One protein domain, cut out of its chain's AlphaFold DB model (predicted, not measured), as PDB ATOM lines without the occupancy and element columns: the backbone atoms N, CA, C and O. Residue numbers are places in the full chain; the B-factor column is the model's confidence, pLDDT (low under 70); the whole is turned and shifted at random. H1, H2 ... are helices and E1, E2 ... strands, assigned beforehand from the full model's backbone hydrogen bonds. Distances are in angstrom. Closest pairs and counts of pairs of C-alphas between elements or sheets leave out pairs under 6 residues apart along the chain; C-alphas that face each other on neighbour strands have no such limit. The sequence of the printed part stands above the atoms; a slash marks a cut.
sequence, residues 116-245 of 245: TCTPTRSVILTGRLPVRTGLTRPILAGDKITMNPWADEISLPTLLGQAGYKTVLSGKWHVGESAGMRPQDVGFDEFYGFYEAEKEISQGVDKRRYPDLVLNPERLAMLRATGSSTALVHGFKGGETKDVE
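This is residues 116 to 245 of the 245 residues of the protein "Sulfatase-like protein" of Aminobacter sp. AP02 (UniProt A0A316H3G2). The model is a larger body with a small head of three short helices, H4, H5 and H6, at one end of its long axis. In the body, the link of residues 173 to 189 folds over one face of a four-stranded sheet, and H1 and H3 follow each other nearly end to end past the E1 edge of that sheet, with H2 beside H1. The printed part has 130 residues with six named helices and four named strands, in the order H1, H2, H3, E1, E2, H4, H5, H6, E3, E4; the sheet is mixed, in the order E1, E2, E3, E4. The class is mixed, helices and strands, with 55 residues, under half, in named elements. The whole is compact, with a radius of gyration of the C-alphas of 16.1 A, yet elongated in outline, spanning 52 by 33 by 25 A.

H1, residues 117 to 126, begins at C-alpha 117 (190.813, 180.298, 245.766) and is 14.3 A long from first to last C-alpha. H2 is residues 130 to 133, and H3, residues 156 to 162, is 10.0 A long. E1, residues 168 to 172, measures 12.1 A and begins at C-alpha 168 (192.525, 186.055, 227.448). E2, residues 190 to 194, measures 12.7 A. H4 is residues 199 to 203, H5 is residues 211 to 214, and H6, residues 217 to 224, is 10.5 A long. E3, residues 233 to 236, measures 10.1 A. E4, residues 241 to 243, ends at C-alpha 243 (191.482, 201.076, 235.373).

E1 and E2 are parallel at 4 degrees, with N 171 and O 192 at 2.9 A and N 192 and O 169 at 3.0 A within hydrogen-bond range. E2 and E3 are antiparallel at 162 degrees, with N 233 and O 193 at 2.7 A. E3 and E4 form a hairpin, antiparallel at 165 degrees, with N 234 and O 242 at 2.9 A. E1 and E4 are the edge strands. No named helix is on the sheet. H1 touches H3, where the closest C-alphas, of Leu 125 and Leu 156, are 5.1 A apart; the two run the same way at a shallow tilt of 26 degrees. H1 also touches H2, with the C-alphas of Pro 119 and Pro 130 closest at 5.4 A. H2 and H3 are apart. H4 and H5 are close but not clearly touching, with the C-alphas of Gln 203 and Leu 213 closest at 7.4 A. H5 and H6 touch only at the corner by their link, and only just, with 3 pairs of C-alphas within 8 A; the closest are those of Leu 213 and Arg 219, 5.5 A. H4 and H6 are near each other, with 6 pairs of C-alphas within 10 A. In H1, H3 and H6 every O i to N i+4 pair is within hydrogen-bond range; in H4 it is 0 of 1, beside 1 of 2 O i to N i+3 pairs, and H2 and H5 are too short for an O i to N i+4 pair.

The two C-alphas farthest apart, those of Ala 163 and Asn 216, are 52.5 A apart. The printed part has no cut and ends at residue 245, the chain's last residue. The links H2 to H3, 22 residues, and E1 to E2, 17 residues, are long. The mean pLDDT of the printed part is 89.6; residues 198 to 201, 227 to 228 and 245 are under 70.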
ATOM      1  N   THR A 116     191.056 176.442 248.928       92.88
ATOM      2  CA  THR A 116     190.713 177.859 248.742       92.88
ATOM      3  C   THR A 116     191.101 178.391 247.356       92.88
ATOM      4  O   THR A 116     191.782 177.722 246.573       92.88
ATOM      5  N   CYS A 117     190.687 179.628 247.063       93.12
ATOM      6  CA  CYS A 117     190.813 180.298 245.766       93.12
ATOM      7  C   CYS A 117     192.262 180.450 245.261       93.12
ATOM      8  O   CYS A 117     192.596 179.849 244.243       93.12
ATOM      9  N   THR A 118     193.131 181.203 245.952       95.12
ATOM     10  CA  THR A 118     194.515 181.477 245.505       95.12
ATOM     11  C   THR A 118     195.323 180.198 245.228       95.12
ATOM     12  O   THR A 118     195.841 180.077 244.117       95.12
ATOM     13  N   PRO A 119     195.372 179.194 246.132       96.62
ATOM     14  CA  PRO A 119     196.097 177.951 245.859       96.62
ATOM     15  C   PRO A 119     195.510 177.157 244.680       96.62
ATOM     16  O   PRO A 119     196.246 176.557 243.902       96.62
ATOM     17  N   THR A 120     194.183 177.148 244.511       96.88
ATOM     18  CA  THR A 120     193.544 176.466 243.370       96.88
ATOM     19  C   THR A 120     193.918 177.138 242.056       96.88
ATOM     20  O   THR A 120     194.320 176.465 241.108       96.88
ATOM     21  N   ARG A 121     193.827 178.470 242.003       97.00
ATOM     22  CA  ARG A 121     194.153 179.258 240.811       97.00
ATOM     23  C   ARG A 121     195.628 179.120 240.446       97.00
ATOM     24  O   ARG A 121     195.930 178.943 239.270       97.00
ATOM     25  N   SER A 122     196.537 179.087 241.425       96.38
ATOM     26  CA  SER A 122     197.954 178.848 241.138       96.38
ATOM     27  C   SER A 122     198.179 177.470 240.514       96.38
ATOM     28  O   SER A 122     198.871 177.378 239.511       96.38
ATOM     29  N   VAL A 123     197.544 176.413 241.040       96.00
ATOM     30  CA  VAL A 123     197.663 175.047 240.489       96.00
ATOM     31  C   VAL A 123     197.102 174.962 239.069       96.00
ATOM     32  O   VAL A 123     197.711 174.327 238.215       96.00
ATOM     33  N   ILE A 124     195.970 175.617 238.797       96.38
ATOM     34  CA  ILE A 124     195.377 175.699 237.453       96.38
ATOM     35  C   ILE A 124     196.366 176.305 236.448       96.38
ATOM     36  O   ILE A 124     196.476 175.835 235.318       96.38
ATOM     37  N   LEU A 125     197.091 177.340 236.869       97.19
ATOM     38  CA  LEU A 125     197.961 178.118 235.994       97.19
ATOM     39  C   LEU A 125     199.371 177.544 235.866       97.19
ATOM     40  O   LEU A 125     200.011 177.819 234.861       97.19
ATOM     41  N   THR A 126     199.868 176.775 236.833       96.12
ATOM     42  CA  THR A 126     201.239 176.224 236.802       96.12
ATOM     43  C   THR A 126     201.285 174.706 236.649       96.12
ATOM     44  O   THR A 126     202.340 174.142 236.375       96.12
ATOM     45  N   GLY A 127     200.168 174.008 236.877       94.06
ATOM     46  CA  GLY A 127     200.134 172.547 236.976       94.06
ATOM     47  C   GLY A 127     200.891 171.992 238.190       94.06
ATOM     48  O   GLY A 127     201.171 170.796 238.244       94.06
ATOM     49  N   ARG A 128     201.256 172.839 239.163       92.94
ATOM     50  CA  ARG A 128     202.125 172.484 240.296       92.94
ATOM     51  C   ARG A 128     201.437 172.741 241.627       92.94
ATOM     52  O   ARG A 128     200.699 173.707 241.783       92.94
ATOM     53  N   LEU A 129     201.715 171.876 242.608       94.56
ATOM     54  CA  LEU A 129     201.174 172.016 243.961       94.56
ATOM     55  C   LEU A 129     201.535 173.384 244.570       94.56
ATOM     56  O   LEU A 129     202.658 173.848 244.362       94.56
ATOM     57  N   PRO A 130     200.662 173.987 245.401       95.00
ATOM     58  CA  PRO A 130     200.859 175.352 245.903       95.00
ATOM     59  C   PRO A 130     202.150 175.566 246.704       95.00
ATOM     60  O   PRO A 130     202.682 176.668 246.755       95.00
ATOM     61  N   VAL A 131     202.697 174.505 247.304       93.94
ATOM     62  CA  VAL A 131     203.995 174.544 248.002       93.94
ATOM     63  C   VAL A 131     205.157 174.947 247.083       93.94
ATOM     64  O   VAL A 131     206.177 175.424 247.563       93.94
ATOM     65  N   ARG A 132     205.015 174.765 245.764       92.81
ATOM     66  CA  ARG A 132     206.030 175.128 244.768       92.81
ATOM     67  C   ARG A 132     206.070 176.634 244.497       92.81
ATOM     68  O   ARG A 132     207.156 177.175 244.359       92.81
ATOM     69  N   THR A 133     204.908 177.285 244.475       92.75
ATOM     70  CA  THR A 133     204.771 178.735 244.256       92.75
ATOM     71  C   THR A 133     204.791 179.533 245.563       92.75
ATOM     72  O   THR A 133     204.930 180.750 245.552       92.75
ATOM     73  N   GLY A 134     204.591 178.865 246.705       93.62
ATOM     74  CA  GLY A 134     204.410 179.495 248.016       93.62
ATOM     75  C   GLY A 134     202.982 179.994 248.280       93.62
ATOM     76  O   GLY A 134     202.664 180.366 249.411       93.62
ATOM     77  N   LEU A 135     202.088 179.934 247.285       94.38
ATOM     78  CA  LEU A 135     200.696 180.392 247.357       94.38
ATOM     79  C   LEU A 135     199.790 179.382 248.084       94.38
ATOM     80  O   LEU A 135     198.829 178.862 247.531       94.38
ATOM     81  N   THR A 136     200.115 179.075 249.339       94.69
ATOM     82  CA  THR A 136     199.491 177.998 250.135       94.69
ATOM     83  C   THR A 136     198.207 178.401 250.865       94.69
ATOM     84  O   THR A 136     197.470 177.537 251.334       94.69
ATOM     85  N   ARG A 137     197.906 179.700 250.926       92.81
ATOM     86  CA  ARG A 137     196.673 180.269 251.490       92.81
ATOM     87  C   ARG A 137     196.165 181.413 250.602       92.81
ATOM     88  O   ARG A 137     196.926 181.887 249.757       92.81
ATOM     89  N   PRO A 138     194.913 181.873 250.770       90.75
ATOM     90  CA  PRO A 138     194.440 183.088 250.115       90.75
ATOM     91  C   PRO A 138     195.356 184.278 250.403       90.75
ATOM     92  O   PRO A 138     195.773 184.455 251.551       90.75
ATOM     93  N   ILE A 139     195.635 185.080 249.371       88.44
ATOM     94  CA  ILE A 139     196.155 186.440 249.550       88.44
ATOM     95  C   ILE A 139     194.991 187.288 250.072       88.44
ATOM     96  O   ILE A 139     193.914 187.290 249.470       88.44
ATOM     97  N   LEU A 140     195.185 187.931 251.216       84.00
ATOM     98  CA  LEU A 140     194.190 188.762 251.889       84.00
ATOM     99  C   LEU A 140     194.582 190.238 251.811       84.00
ATOM    100  O   LEU A 140     195.755 190.569 251.631       84.00
ATOM    101  N   ALA A 141     193.603 191.123 252.000       75.81
ATOM    102  CA  ALA A 141     193.850 192.558 252.061       75.81
ATOM    103  C   ALA A 141     194.932 192.885 253.110       75.81
ATOM    104  O   ALA A 141     194.878 192.430 254.255       75.81
ATOM    105  N   GLY A 142     195.933 193.669 252.704       74.81
ATOM    106  CA  GLY A 142     197.072 194.043 253.547       74.81
ATOM    107  C   GLY A 142     198.228 193.032 253.595       74.81
ATOM    108  O   GLY A 142     199.258 193.338 254.206       74.81
ATOM    109  N   ASP A 143     198.115 191.865 252.947       82.88
ATOM    110  CA  ASP A 143     199.257 190.962 252.782       82.88
ATOM    111  C   ASP A 143     200.377 191.641 251.982       82.88
ATOM    112  O   ASP A 143     200.158 192.281 250.955       82.88
ATOM    113  N   LYS A 144     201.621 191.449 252.431       82.56
ATOM    114  CA  LYS A 144     202.813 191.916 251.717       82.56
ATOM    115  C   LYS A 144     203.526 190.733 251.087       82.56
ATOM    116  O   LYS A 144     204.190 189.962 251.779       82.56
ATOM    117  N   ILE A 145     203.405 190.604 249.770       85.06
ATOM    118  CA  ILE A 145     204.133 189.593 249.001       85.06
ATOM    119  C   ILE A 145     205.610 190.003 248.939       85.06
ATOM    120  O   ILE A 145     205.956 191.017 248.339       85.06
ATOM    121  N   THR A 146     206.487 189.224 249.575       86.62
ATOM    122  CA  THR A 146     207.933 189.507 249.653       86.62
ATOM    123  C   THR A 146     208.747 188.857 248.538       86.62
ATOM    124  O   THR A 146     209.867 189.285 248.275       86.62
ATOM    125  N   MET A 147     208.198 187.839 247.874       89.81
ATOM    126  CA  MET A 147     208.822 187.140 246.750       89.81
ATOM    127  C   MET A 147     207.797 186.960 245.637       89.81
ATOM    128  O   MET A 147     206.648 186.631 245.916       89.81
ATOM    129  N   ASN A 148     208.210 187.162 244.385       93.88
ATOM    130  CA  ASN A 148     207.331 186.941 243.243       93.88
ATOM    131  C   ASN A 148     207.073 185.430 243.061       93.88
ATOM    132  O   ASN A 148     208.016 184.719 242.711       93.88
ATOM    133  N   PRO A 149     205.829 184.935 243.241       93.38
ATOM    134  CA  PRO A 149     205.519 183.511 243.101       93.38
ATOM    135  C   PRO A 149     205.636 183.002 241.655       93.38
ATOM    136  O   PRO A 149     205.564 181.798 241.428       93.38
ATOM    137  N   TRP A 150     205.813 183.907 240.688       95.75
ATOM    138  CA  TRP A 150     205.922 183.618 239.259       95.75
ATOM    139  C   TRP A 150     207.351 183.663 238.721       95.75
ATOM    140  O   TRP A 150     207.545 183.387 237.542       95.75
ATOM    141  N   ALA A 151     208.345 184.023 239.544       92.56
ATOM    142  CA  ALA A 151     209.716 184.252 239.075       92.56
ATOM    143  C   ALA A 151     210.323 183.032 238.355       92.56
ATOM    144  O   ALA A 151     211.000 183.200 237.344       92.56
ATOM    145  N   ASP A 152     210.024 181.829 238.849       91.06
ATOM    146  CA  ASP A 152     210.562 180.558 238.348       91.06
ATOM    147  C   ASP A 152     209.468 179.631 237.781       91.06
ATOM    148  O   ASP A 152     209.663 178.419 237.663       91.06
ATOM    149  N   GLU A 153     208.289 180.171 237.460       94.50
ATOM    150  CA  GLU A 153     207.143 179.385 236.994       94.50
ATOM    151  C   GLU A 153     206.850 179.636 235.512       94.50
ATOM    152  O   GLU A 153     206.852 180.767 235.028       94.50
ATOM    153  N   ILE A 154     206.530 178.562 234.785       94.62
ATOM    154  CA  ILE A 154     206.006 178.656 233.421       94.62
ATOM    155  C   ILE A 154     204.494 178.500 233.499       94.62
ATOM    156  O   ILE A 154     203.976 177.437 233.843       94.62
ATOM    157  N   SER A 155     203.781 179.568 233.170       96.44
ATOM    158  CA  SER A 155     202.327 179.586 233.241       96.44
ATOM    159  C   SER A 155     201.671 178.914 232.025       96.44
ATOM    160  O   SER A 155     202.189 178.920 230.904       96.44
ATOM    161  N   LEU A 156     200.462 178.396 232.226       97.25
ATOM    162  CA  LEU A 156     199.583 177.862 231.193       97.25
ATOM    163  C   LEU A 156     199.392 178.818 230.002       97.25
ATOM    164  O   LEU A 156     199.587 178.365 228.873       97.25
ATOM    165  N   PRO A 157     199.044 180.112 230.176       97.81
ATOM    166  CA  PRO A 157     198.923 181.021 229.039       97.81
ATOM    167  C   PRO A 157     200.255 181.226 228.306       97.81
ATOM    168  O   PRO A 157     200.246 181.362 227.086       97.81
ATOM    169  N   THR A 158     201.403 181.162 228.993       97.25
ATOM    170  CA  THR A 158     202.717 181.210 228.329       97.25
ATOM    171  C   THR A 158     202.913 180.010 227.402       97.25
ATOM    172  O   THR A 158     203.280 180.191 226.240       97.25
ATOM    173  N   LEU A 159     202.614 178.797 227.878       96.94
ATOM    174  CA  LEU A 159     202.695 177.574 227.067       96.94
ATOM    175  C   LEU A 159     201.719 177.601 225.883       96.94
ATOM    176  O   LEU A 159     202.084 177.255 224.760       96.94
ATOM    177  N   LEU A 160     200.481 178.047 226.111       97.44
ATOM    178  CA  LEU A 160     199.478 178.178 225.054       97.44
ATOM    179  C   LEU A 160     199.890 179.230 224.012       97.44
ATOM    180  O   LEU A 160     199.764 178.980 222.813       97.44
ATOM    181  N   GLY A 161     200.451 180.360 224.446       97.00
ATOM    182  CA  GLY A 161     200.992 181.391 223.563       97.00
ATOM    183  C   GLY A 161     202.129 180.871 222.679       97.00
ATOM    184  O   GLY A 161     202.119 181.095 221.471       97.00
ATOM    185  N   GLN A 162     203.062 180.090 223.239       96.50
ATOM    186  CA  GLN A 162     204.119 179.413 222.466       96.50
ATOM    187  C   GLN A 162     203.549 178.424 221.435       96.50
ATOM    188  O   GLN A 162     204.118 178.244 220.360       96.50
ATOM    189  N   ALA A 163     202.396 177.820 221.729       95.06
ATOM    190  CA  ALA A 163     201.656 176.971 220.801       95.06
ATOM    191  C   ALA A 163     200.772 177.755 219.802       95.06
ATOM    192  O   ALA A 163     200.028 177.135 219.038       95.06
ATOM    193  N   GLY A 164     200.849 179.090 219.773       95.94
ATOM    194  CA  GLY A 164     200.146 179.948 218.814       95.94
ATOM    195  C   GLY A 164     198.710 180.316 219.198       95.94
ATOM    196  O   GLY A 164     197.958 180.780 218.342       95.94
ATOM    197  N   TYR A 165     198.302 180.105 220.452       97.69
ATOM    198  CA  TYR A 165     197.002 180.569 220.938       97.69
ATOM    199  C   TYR A 165     197.053 182.038 221.351       97.69
ATOM    200  O   TYR A 165     197.999 182.473 222.001       97.69
ATOM    201  N   LYS A 166     195.979 182.775 221.051       97.88
ATOM    202  CA  LYS A 166     195.671 184.037 221.732       97.88
ATOM    203  C   LYS A 166     195.018 183.709 223.072       97.88
ATOM    204  O   LYS A 166     194.059 182.939 223.115       97.88
ATOM    205  N   THR A 167     195.529 184.290 224.146       98.44
ATOM    206  CA  THR A 167     195.109 183.996 225.517       98.44
ATOM    207  C   THR A 167     194.459 185.212 226.161       98.44
ATOM    208  O   THR A 167     194.994 186.317 226.113       98.44
ATOM    209  N   VAL A 168     193.291 185.005 226.769       98.12
ATOM    210  CA  VAL A 168     192.525 186.055 227.448       98.12
ATOM    211  C   VAL A 168     192.072 185.531 228.803       98.12
ATOM    212  O   VAL A 168     191.591 184.399 228.886       98.12
ATOM    213  N   LEU A 169     192.208 186.345 229.848       97.81
ATOM    214  CA  LEU A 169     191.594 186.085 231.149       97.81
ATOM    215  C   LEU A 169     190.532 187.143 231.432       97.81
ATOM    216  O   LEU A 169     190.796 188.338 231.316       97.81
ATOM    217  N   SER A 170     189.343 186.702 231.834       96.25
ATOM    218  CA  SER A 170     188.283 187.595 232.293       96.25
ATOM    219  C   SER A 170     187.825 187.230 233.702       96.25
ATOM    220  O   SER A 170     187.686 186.049 234.028       96.25
ATOM    221  N   GLY A 171     187.606 188.247 234.535       93.75
ATOM    222  CA  GLY A 171     187.180 188.105 235.923       93.75
ATOM    223  C   GLY A 171     188.347 188.077 236.908       93.75
ATOM    224  O   GLY A 171     189.277 188.873 236.823       93.75
ATOM    225  N   LYS A 172     188.276 187.180 237.889       93.56
ATOM    226  CA  LYS A 172     189.165 187.194 239.055       93.56
ATOM    227  C   LYS A 172     190.534 186.571 238.786       93.56
ATOM    228  O   LYS A 172     190.615 185.416 238.360       93.56
ATOM    229  N   TRP A 173     191.597 187.278 239.165       94.06
ATOM    230  CA  TRP A 173     192.973 186.771 239.112       94.06
ATOM    231  C   TRP A 173     193.416 186.085 240.418       94.06
ATOM    232  O   TRP A 173     193.559 184.866 240.464       94.06
ATOM    233  N   HIS A 174     193.558 186.851 241.500       93.56
ATOM    234  CA  HIS A 174     193.791 186.430 242.889       93.56
ATOM    235  C   HIS A 174     195.034 185.571 243.171       93.56
ATOM    236  O   HIS A 174     195.025 184.721 244.067       93.56
ATOM    237  N   VAL A 175     196.111 185.802 242.418       94.62
ATOM    238  CA  VAL A 175     197.405 185.102 242.549       94.62
ATOM    239  C   VAL A 175     198.614 186.043 242.363       94.62
ATOM    240  O   VAL A 175     199.700 185.612 241.977       94.62
ATOM    241  N   GLY A 176     198.436 187.334 242.665       91.12
ATOM    242  CA  GLY A 176     199.493 188.354 242.682       91.12
ATOM    243  C   GLY A 176     199.120 189.611 241.895       91.12
ATOM    244  O   GLY A 176     198.656 189.531 240.765       91.12
ATOM    245  N   GLU A 177     199.311 190.780 242.499       88.00
ATOM    246  CA  GLU A 177     198.711 192.041 242.019       88.00
ATOM    247  C   GLU A 177     199.781 193.051 241.575       88.00
ATOM    248  O   GLU A 177     199.542 193.921 240.737       88.00
ATOM    249  N   SER A 178     200.999 192.893 242.095       88.56
ATOM    250  CA  SER A 178     202.155 193.717 241.758       88.56
ATOM    251  C   SER A 178     202.655 193.464 240.335       88.56
ATOM    252  O   SER A 178     202.486 192.379 239.772       88.56
ATOM    253  N   ALA A 179     203.354 194.453 239.773       89.25
ATOM    254  CA  ALA A 179     204.069 194.295 238.509       89.25
ATOM    255  C   ALA A 179     204.979 193.052 238.528       89.25
ATOM    256  O   ALA A 179     205.677 192.787 239.508       89.25
ATOM    257  N   GLY A 180     204.946 192.281 237.444       92.19
ATOM    258  CA  GLY A 180     205.595 190.973 237.336       92.19
ATOM    259  C   GLY A 180     204.744 189.799 237.837       92.19
ATOM    260  O   GLY A 180     205.194 188.661 237.733       92.19
ATOM    261  N   MET A 181     203.546 190.051 238.380       94.00
ATOM    262  CA  MET A 181     202.617 189.025 238.885       94.00
ATOM    263  C   MET A 181     201.219 189.105 238.259       94.00
ATOM    264  O   MET A 181     200.394 188.222 238.489       94.00
ATOM    265  N   ARG A 182     200.932 190.169 237.498       94.19
ATOM    266  CA  ARG A 182     199.621 190.404 236.873       94.19
ATOM    267  C   ARG A 182     199.414 189.434 235.701       94.19
ATOM    268  O   ARG A 182     200.405 189.020 235.098       94.19
ATOM    269  N   PRO A 183     198.169 189.117 235.302       96.69
ATOM    270  CA  PRO A 183     197.869 188.178 234.216       96.69
ATOM    271  C   PRO A 183     198.688 188.419 232.938       96.69
ATOM    272  O   PRO A 183     199.260 187.484 232.376       96.69
ATOM    273  N   GLN A 184     198.785 189.681 232.512       95.25
ATOM    274  CA  GLN A 184     199.515 190.117 231.323       95.25
ATOM    275  C   GLN A 184     201.041 190.045 231.468       95.25
ATOM    276  O   GLN A 184     201.746 189.895 230.470       95.25
ATOM    277  N   ASP A 185     201.554 190.107 232.700       95.25
ATOM    278  CA  ASP A 185     202.979 189.915 232.987       95.25
ATOM    279  C   ASP A 185     203.342 188.423 232.987       95.25
ATOM    280  O   ASP A 185     204.473 188.059 232.673       95.25
ATOM    281  N   VAL A 186     202.373 187.553 233.294       95.88
ATOM    282  CA  VAL A 186     202.562 186.098 233.384       95.88
ATOM    283  C   VAL A 186     201.960 185.347 232.200       95.88
ATOM    284  O   VAL A 186     201.643 184.167 232.305       95.88
ATOM    285  N   GLY A 187     201.816 186.002 231.051       96.50
ATOM    286  CA  GLY A 187     201.647 185.330 229.764       96.50
ATOM    287  C   GLY A 187     200.305 185.517 229.068       96.50
ATOM    288  O   GLY A 187     200.273 185.263 227.865       96.50
ATOM    289  N   PHE A 188     199.252 185.987 229.751       98.19
ATOM    290  CA  PHE A 188     197.993 186.321 229.074       98.19
ATOM    291  C   PHE A 188     198.200 187.485 228.109       98.19
ATOM    292  O   PHE A 188     198.864 188.458 228.449       98.19
ATOM    293  N   ASP A 189     197.624 187.415 226.913       98.25
ATOM    294  CA  ASP A 189     197.742 188.511 225.955       98.25
ATOM    295  C   ASP A 189     196.815 189.686 226.289       98.25
ATOM    296  O   ASP A 189     197.121 190.831 225.946       98.25
ATOM    297  N   GLU A 190     195.689 189.393 226.937       97.81
ATOM    298  CA  GLU A 190     194.687 190.361 227.371       97.81
ATOM    299  C   GLU A 190     194.049 189.925 228.695       97.81
ATOM    300  O   GLU A 190     193.803 188.738 228.937       97.81
ATOM    301  N   PHE A 191     193.770 190.898 229.554       97.38
ATOM    302  CA  PHE A 191     193.093 190.706 230.825       97.38
ATOM    303  C   PHE A 191     191.992 191.736 231.006       97.38
ATOM    304  O   PHE A 191     192.248 192.921 230.821       97.38
ATOM    305  N   TYR A 192     190.809 191.291 231.419       96.00
ATOM    306  CA  TYR A 192     189.712 192.169 231.813       96.00
ATOM    307  C   TYR A 192     189.068 191.678 233.112       96.00
ATOM    308  O   TYR A 192     188.351 190.673 233.116       96.00
ATOM    309  N   GLY A 193     189.305 192.364 234.225       93.38
ATOM    310  CA  GLY A 193     188.756 191.965 235.518       93.38
ATOM    311  C   GLY A 193     189.460 192.633 236.686       93.38
ATOM    312  O   GLY A 193     189.971 193.733 236.551       93.38
ATOM    313  N   PHE A 194     189.518 191.968 237.832       90.69
ATOM    314  CA  PHE A 194     190.126 192.518 239.045       90.69
ATOM    315  C   PHE A 194     191.173 191.557 239.614       90.69
ATOM    316  O   PHE A 194     191.088 190.329 239.462       90.69
ATOM    317  N   TYR A 195     192.194 192.122 240.259       89.00
ATOM    318  CA  TYR A 195     193.304 191.327 240.772       89.00
ATOM    319  C   TYR A 195     192.994 190.657 242.109       89.00
ATOM    320  O   TYR A 195     193.374 189.503 242.309       89.00
ATOM    321  N   GLU A 196     192.288 191.360 242.988       82.44
ATOM    322  CA  GLU A 196     192.150 190.987 244.391       82.44
ATOM    323  C   GLU A 196     191.042 189.950 244.651       82.44
ATOM    324  O   GLU A 196     190.360 189.433 243.754       82.44
ATOM    325  N   ALA A 197     190.833 189.631 245.928       75.06
ATOM    326  CA  ALA A 197     189.658 188.896 246.355       75.06
ATOM    327  C   ALA A 197     188.398 189.772 246.230       75.06
ATOM    328  O   ALA A 197     188.169 190.649 247.054       75.06
ATOM    329  N   GLU A 198     187.484 189.436 245.316       65.44
ATOM    330  CA  GLU A 198     186.145 190.071 245.264       65.44
ATOM    331  C   GLU A 198     185.359 189.958 246.590       65.44
ATOM    332  O   GLU A 198     184.412 190.703 246.843       65.44
ATOM    333  N   LYS A 199     185.778 189.039 247.478       58.00
ATOM    334  CA  LYS A 199     185.203 188.852 248.818       58.00
ATOM    335  C   LYS A 199     185.219 190.140 249.650       58.00
ATOM    336  O   LYS A 199     184.388 190.246 250.547       58.00
ATOM    337  N   GLU A 200     186.083 191.108 249.355       63.53
ATOM    338  CA  GLU A 200     186.155 192.375 250.093       63.53
ATOM    339  C   GLU A 200     184.996 193.340 249.772       63.53
ATOM    340  O   GLU A 200     184.524 194.051 250.660       63.53
ATOM    341  N   ILE A 201     184.439 193.322 248.553       63.66
ATOM    342  CA  ILE A 201     183.371 194.266 248.163       63.66
ATOM    343  C   ILE A 201     182.080 193.974 248.937       63.66
ATOM    344  O   ILE A 201     181.495 194.870 249.548       63.66
ATOM    345  N   SER A 202     181.649 192.706 248.957       70.50
ATOM    346  CA  SER A 202     180.410 192.304 249.642       70.50
ATOM    347  C   SER A 202     180.472 192.505 251.161       70.50
ATOM    348  O   SER A 202     179.453 192.816 251.779       70.50
ATOM    349  N   GLN A 203     181.665 192.402 251.759       76.88
ATOM    350  CA  GLN A 203     181.886 192.613 253.191       76.88
ATOM    351  C   GLN A 203     181.526 194.029 253.637       76.88
ATOM    352  O   GLN A 203     180.933 194.210 254.698       76.88
ATOM    353  N   GLY A 204     181.817 195.027 252.801       76.75
ATOM    354  CA  GLY A 204     181.519 196.426 253.092       76.75
ATOM    355  C   GLY A 204     180.058 196.839 252.885       76.75
ATOM    356  O   GLY A 204     179.704 197.959 253.261       76.75
ATOM    357  N   VAL A 205     179.207 195.984 252.296       82.38
ATOM    358  CA  VAL A 205     177.840 196.367 251.875       82.38
ATOM    359  C   VAL A 205     176.732 195.402 252.315       82.38
ATOM    360  O   VAL A 205     175.609 195.851 252.563       82.38
ATOM    361  N   ASP A 206     177.005 194.101 252.460       86.25
ATOM    362  CA  ASP A 206     175.995 193.105 252.839       86.25
ATOM    363  C   ASP A 206     175.782 193.085 254.360       86.25
ATOM    364  O   ASP A 206     176.393 192.316 255.103       86.25
ATOM    365  N   LYS A 207     174.844 193.915 254.827       89.69
ATOM    366  CA  LYS A 207     174.426 193.984 256.238       89.69
ATOM    367  C   LYS A 207     173.868 192.669 256.778       89.69
ATOM    368  O   LYS A 207     173.897 192.459 257.985       89.69
ATOM    369  N   ARG A 208     173.319 191.806 255.917       88.75
ATOM    370  CA  ARG A 208     172.740 190.527 256.342       88.75
ATOM    371  C   ARG A 208     173.845 189.537 256.690       88.75
ATOM    372  O   ARG A 208     173.676 188.743 257.611       88.75
ATOM    373  N   ARG A 209     174.956 189.580 255.955       85.06
ATOM    374  CA  ARG A 209     176.099 188.683 256.152       85.06
ATOM    375  C   ARG A 209     177.159 189.257 257.096       85.06
ATOM    376  O   ARG A 209     177.776 188.488 257.826       85.06
ATOM    377  N   TYR A 210     177.328 190.579 257.123       87.75
ATOM    378  CA  TYR A 210     178.377 191.271 257.881       87.75
ATOM    379  C   TYR A 210     177.841 192.453 258.718       87.75
ATOM    380  O   TYR A 210     178.345 193.574 258.597       87.75
ATOM    381  N   PRO A 211     176.832 192.253 259.589       91.62
ATOM    382  CA  PRO A 211     176.225 193.351 260.348       91.62
ATOM    383  C   PRO A 211     177.247 194.074 261.235       91.62
ATOM    384  O   PRO A 211     177.272 195.301 261.261       91.62
ATOM    385  N   ASP A 212     178.151 193.336 261.878       91.25
ATOM    386  CA  ASP A 212     179.148 193.892 262.803       91.25
ATOM    387  C   ASP A 212     180.238 194.728 262.123       91.25
ATOM    388  O   ASP A 212     180.967 195.455 262.801       91.25
ATOM    389  N   LEU A 213     180.388 194.591 260.805       88.94
ATOM    390  CA  LEU A 213     181.292 195.392 259.988       88.94
ATOM    391  C   LEU A 213     180.535 196.577 259.383       88.94
ATOM    392  O   LEU A 213     180.934 197.719 259.577       88.94
ATOM    393  N   VAL A 214     179.419 196.316 258.694       90.69
ATOM    394  CA  VAL A 214     178.692 197.343 257.933       90.69
ATOM    395  C   VAL A 214     177.962 198.335 258.843       90.69
ATOM    396  O   VAL A 214     177.830 199.508 258.494       90.69
ATOM    397  N   LEU A 215     177.476 197.896 260.009       92.50
ATOM    398  CA  LEU A 215     176.771 198.759 260.966       92.50
ATOM    399  C   LEU A 215     177.712 199.455 261.958       92.50
ATOM    400  O   LEU A 215     177.254 200.304 262.719       92.50
ATOM    401  N   ASN A 216     179.006 199.125 261.952       94.81
ATOM    402  CA  ASN A 216     180.013 199.760 262.793       94.81
ATOM    403  C   ASN A 216     180.878 200.717 261.945       94.81
ATOM    404  O   ASN A 216     181.736 200.253 261.189       94.81
ATOM    405  N   PRO A 217     180.700 202.048 262.073       93.19
ATOM    406  CA  PRO A 217     181.415 203.022 261.247       93.19
ATOM    407  C   PRO A 217     182.940 202.943 261.362       93.19
ATOM    408  O   PRO A 217     183.633 203.171 260.374       93.19
ATOM    409  N   GLU A 218     183.463 202.605 262.541       94.12
ATOM    410  CA  GLU A 218     184.901 202.493 262.784       94.12
ATOM    411  C   GLU A 218     185.488 201.301 262.023       94.12
ATOM    412  O   GLU A 218     186.449 201.449 261.272       94.12
ATOM    413  N   ARG A 219     184.851 200.128 262.124       89.12
ATOM    414  CA  ARG A 219     185.292 198.923 261.403       89.12
ATOM    415  C   ARG A 219     185.173 199.082 259.892       89.12
ATOM    416  O   ARG A 219     186.064 198.656 259.163       89.12
ATOM    417  N   LEU A 220     184.106 199.722 259.417       87.00
ATOM    418  CA  LEU A 220     183.939 200.000 257.994       87.00
ATOM    419  C   LEU A 220     185.001 200.981 257.476       87.00
ATOM    420  O   LEU A 220     185.501 200.816 256.364       87.00
ATOM    421  N   ALA A 221     185.376 201.983 258.278       87.62
ATOM    422  CA  ALA A 221     186.479 202.881 257.951       87.62
ATOM    423  C   ALA A 221     187.826 202.141 257.916       87.62
ATOM    424  O   ALA A 221     188.608 202.371 256.998       87.62
ATOM    425  N   MET A 222     188.070 201.211 258.849       85.06
ATOM    426  CA  MET A 222     189.267 200.361 258.835       85.06
ATOM    427  C   MET A 222     189.345 199.492 257.577       85.06
ATOM    428  O   MET A 222     190.404 199.434 256.965       85.06
ATOM    429  N   LEU A 223     188.235 198.865 257.162       80.88
ATOM    430  CA  LEU A 223     188.190 198.091 255.917       80.88
ATOM    431  C   LEU A 223     188.507 198.975 254.705       80.88
ATOM    432  O   LEU A 223     189.316 198.606 253.872       80.88
ATOM    433  N   ARG A 224     187.921 200.172 254.614       79.75
ATOM    434  CA  ARG A 224     188.220 201.098 253.506       79.75
ATOM    435  C   ARG A 224     189.675 201.571 253.504       79.75
ATOM    436  O   ARG A 224     190.209 201.899 252.450       79.75
ATOM    437  N   ALA A 225     190.316 201.605 254.670       82.62
ATOM    438  CA  ALA A 225     191.712 201.992 254.815       82.62
ATOM    439  C   ALA A 225     192.710 200.879 254.447       82.62
ATOM    440  O   ALA A 225     193.907 201.161 254.395       82.62
ATOM    441  N   THR A 226     192.270 199.641 254.171       74.88
ATOM    442  CA  THR A 226     193.179 198.559 253.740       74.88
ATOM    443  C   THR A 226     193.763 198.798 252.347       74.88
ATOM    444  O   THR A 226     194.790 198.207 252.020       74.88
ATOM    445  N   GLY A 227     193.157 199.691 251.556       66.12
ATOM    446  CA  GLY A 227     193.663 200.099 250.245       66.12
ATOM    447  C   GLY A 227     193.350 199.124 249.110       66.12
ATOM    448  O   GLY A 227     193.912 199.287 248.032       66.12
ATOM    449  N   SER A 228     192.467 198.149 249.342       68.06
ATOM    450  CA  SER A 228     191.981 197.235 248.308       68.06
ATOM    451  C   SER A 228     191.299 197.990 247.169       68.06
ATOM    452  O   SER A 228     190.361 198.760 247.400       68.06
ATOM    453  N   SER A 229     191.762 197.772 245.939       70.69
ATOM    454  CA  SER A 229     191.150 198.351 244.746       70.69
ATOM    455  C   SER A 229     189.905 197.564 244.348       70.69
ATOM    456  O   SER A 229     189.924 196.339 244.236       70.69
ATOM    457  N   THR A 230     188.814 198.281 244.084       71.44
ATOM    458  CA  THR A 230     187.601 197.713 243.477       71.44
ATOM    459  C   THR A 230     187.557 197.921 241.967       71.44
ATOM    460  O   THR A 230     186.535 197.622 241.355       71.44
ATOM    461  N   ALA A 231     188.624 198.472 241.382       78.00
ATOM    462  CA  ALA A 231     188.630 198.836 239.980       78.00
ATOM    463  C   ALA A 231     188.599 197.597 239.086       78.00
ATOM    464  O   ALA A 231     189.291 196.601 239.332       78.00
ATOM    465  N   LEU A 232     187.829 197.693 238.006       87.62
ATOM    466  CA  LEU A 232     188.020 196.796 236.878       87.62
ATOM    467  C   LEU A 232     189.234 197.270 236.092       87.62
ATOM    468  O   LEU A 232     189.415 198.456 235.840       87.62
ATOM    469  N   VAL A 233     190.064 196.323 235.689       91.88
ATOM    470  CA  VAL A 233     191.328 196.565 235.015       91.88
ATOM    471  C   VAL A 233     191.296 195.904 233.650       91.88
ATOM    472  O   VAL A 233     190.997 194.714 233.528       91.88
ATOM    473  N   HIS A 234     191.662 196.671 232.626       95.75
ATOM    474  CA  HIS A 234     191.917 196.179 231.277       95.75
ATOM    475  C   HIS A 234     193.413 196.288 230.980       95.75
ATOM    476  O   HIS A 234     193.987 197.379 231.003       95.75
ATOM    477  N   GLY A 235     194.066 195.153 230.743       94.94
ATOM    478  CA  GLY A 235     195.510 195.082 230.531       94.94
ATOM    479  C   GLY A 235     195.889 194.274 229.300       94.94
ATOM    480  O   GLY A 235     195.257 193.266 228.988       94.94
ATOM    481  N   PHE A 236     196.967 194.695 228.637       96.88
ATOM    482  CA  PHE A 236     197.543 194.002 227.484       96.88
ATOM    483  C   PHE A 236     198.999 193.622 227.736       96.88
ATOM    484  O   PHE A 236     199.762 194.370 228.353       96.88
ATOM    485  N   LYS A 237     199.413 192.471 227.205       95.56
ATOM    486  CA  LYS A 237     200.808 192.023 227.269       95.56
ATOM    487  C   LYS A 237     201.739 193.011 226.573       95.56
ATOM    488  O   LYS A 237     201.552 193.321 225.399       95.56
ATOM    489  N   GLY A 238     202.751 193.489 227.299       90.56
ATOM    490  CA  GLY A 238     203.695 194.500 226.804       90.56
ATOM    491  C   GLY A 238     203.062 195.866 226.502       90.56
ATOM    492  O   GLY A 238     203.704 196.694 225.862       90.56
ATOM    493  N   GLY A 239     201.815 196.088 226.927       88.56
ATOM    494  CA  GLY A 239     201.047 197.296 226.652       88.56
ATOM    495  C   GLY A 239     200.589 198.013 227.918       88.56
ATOM    496  O   GLY A 239     201.012 197.712 229.035       88.56
ATOM    497  N   GLU A 240     199.705 198.989 227.724       85.19
ATOM    498  CA  GLU A 240     199.116 199.746 228.823       85.19
ATOM    499  C   GLU A 240     198.154 198.875 229.643       85.19
ATOM    500  O   GLU A 240     197.477 197.980 229.134       85.19
ATOM    501  N   THR A 241     198.106 199.157 230.940       89.06
ATOM    502  CA  THR A 241     197.107 198.634 231.873       89.06
ATOM    503  C   THR A 241     196.320 199.828 232.387       89.06
ATOM    504  O   THR A 241     196.935 200.811 232.803       89.06
ATOM    505  N   LYS A 242     194.991 199.768 232.310       90.38
ATOM    506  CA  LYS A 242     194.102 200.871 232.684       90.38
ATOM    507  C   LYS A 242     193.012 200.381 233.613       90.38
ATOM    508  O   LYS A 242     192.430 199.326 233.367       90.38
ATOM    509  N   ASP A 243     192.709 201.201 234.603       88.19
ATOM    510  CA  ASP A 243     191.482 201.076 235.373       88.19
ATOM    511  C   ASP A 243     190.342 201.605 234.492       88.19
ATOM    512  O   ASP A 243     190.454 202.682 233.895       88.19
ATOM    513  N   VAL A 244     189.298 200.800 234.318       85.69
ATOM    514  CA  VAL A 244     188.171 201.073 233.414       85.69
ATOM    515  C   VAL A 244     186.885 201.443 234.150       85.69
ATOM    516  O   VAL A 244     186.038 202.093 233.541       85.69
ATOM    517  N   GLU A 245     186.762 201.095 235.435       69.94
ATOM    518  CA  GLU A 245     185.658 201.477 236.333       69.94
ATOM    519  C   GLU A 245     186.163 201.727 237.754       69.94
ATOM    520  O   GLU A 245     187.073 200.976 238.178       69.94
TER     521      GLU A 245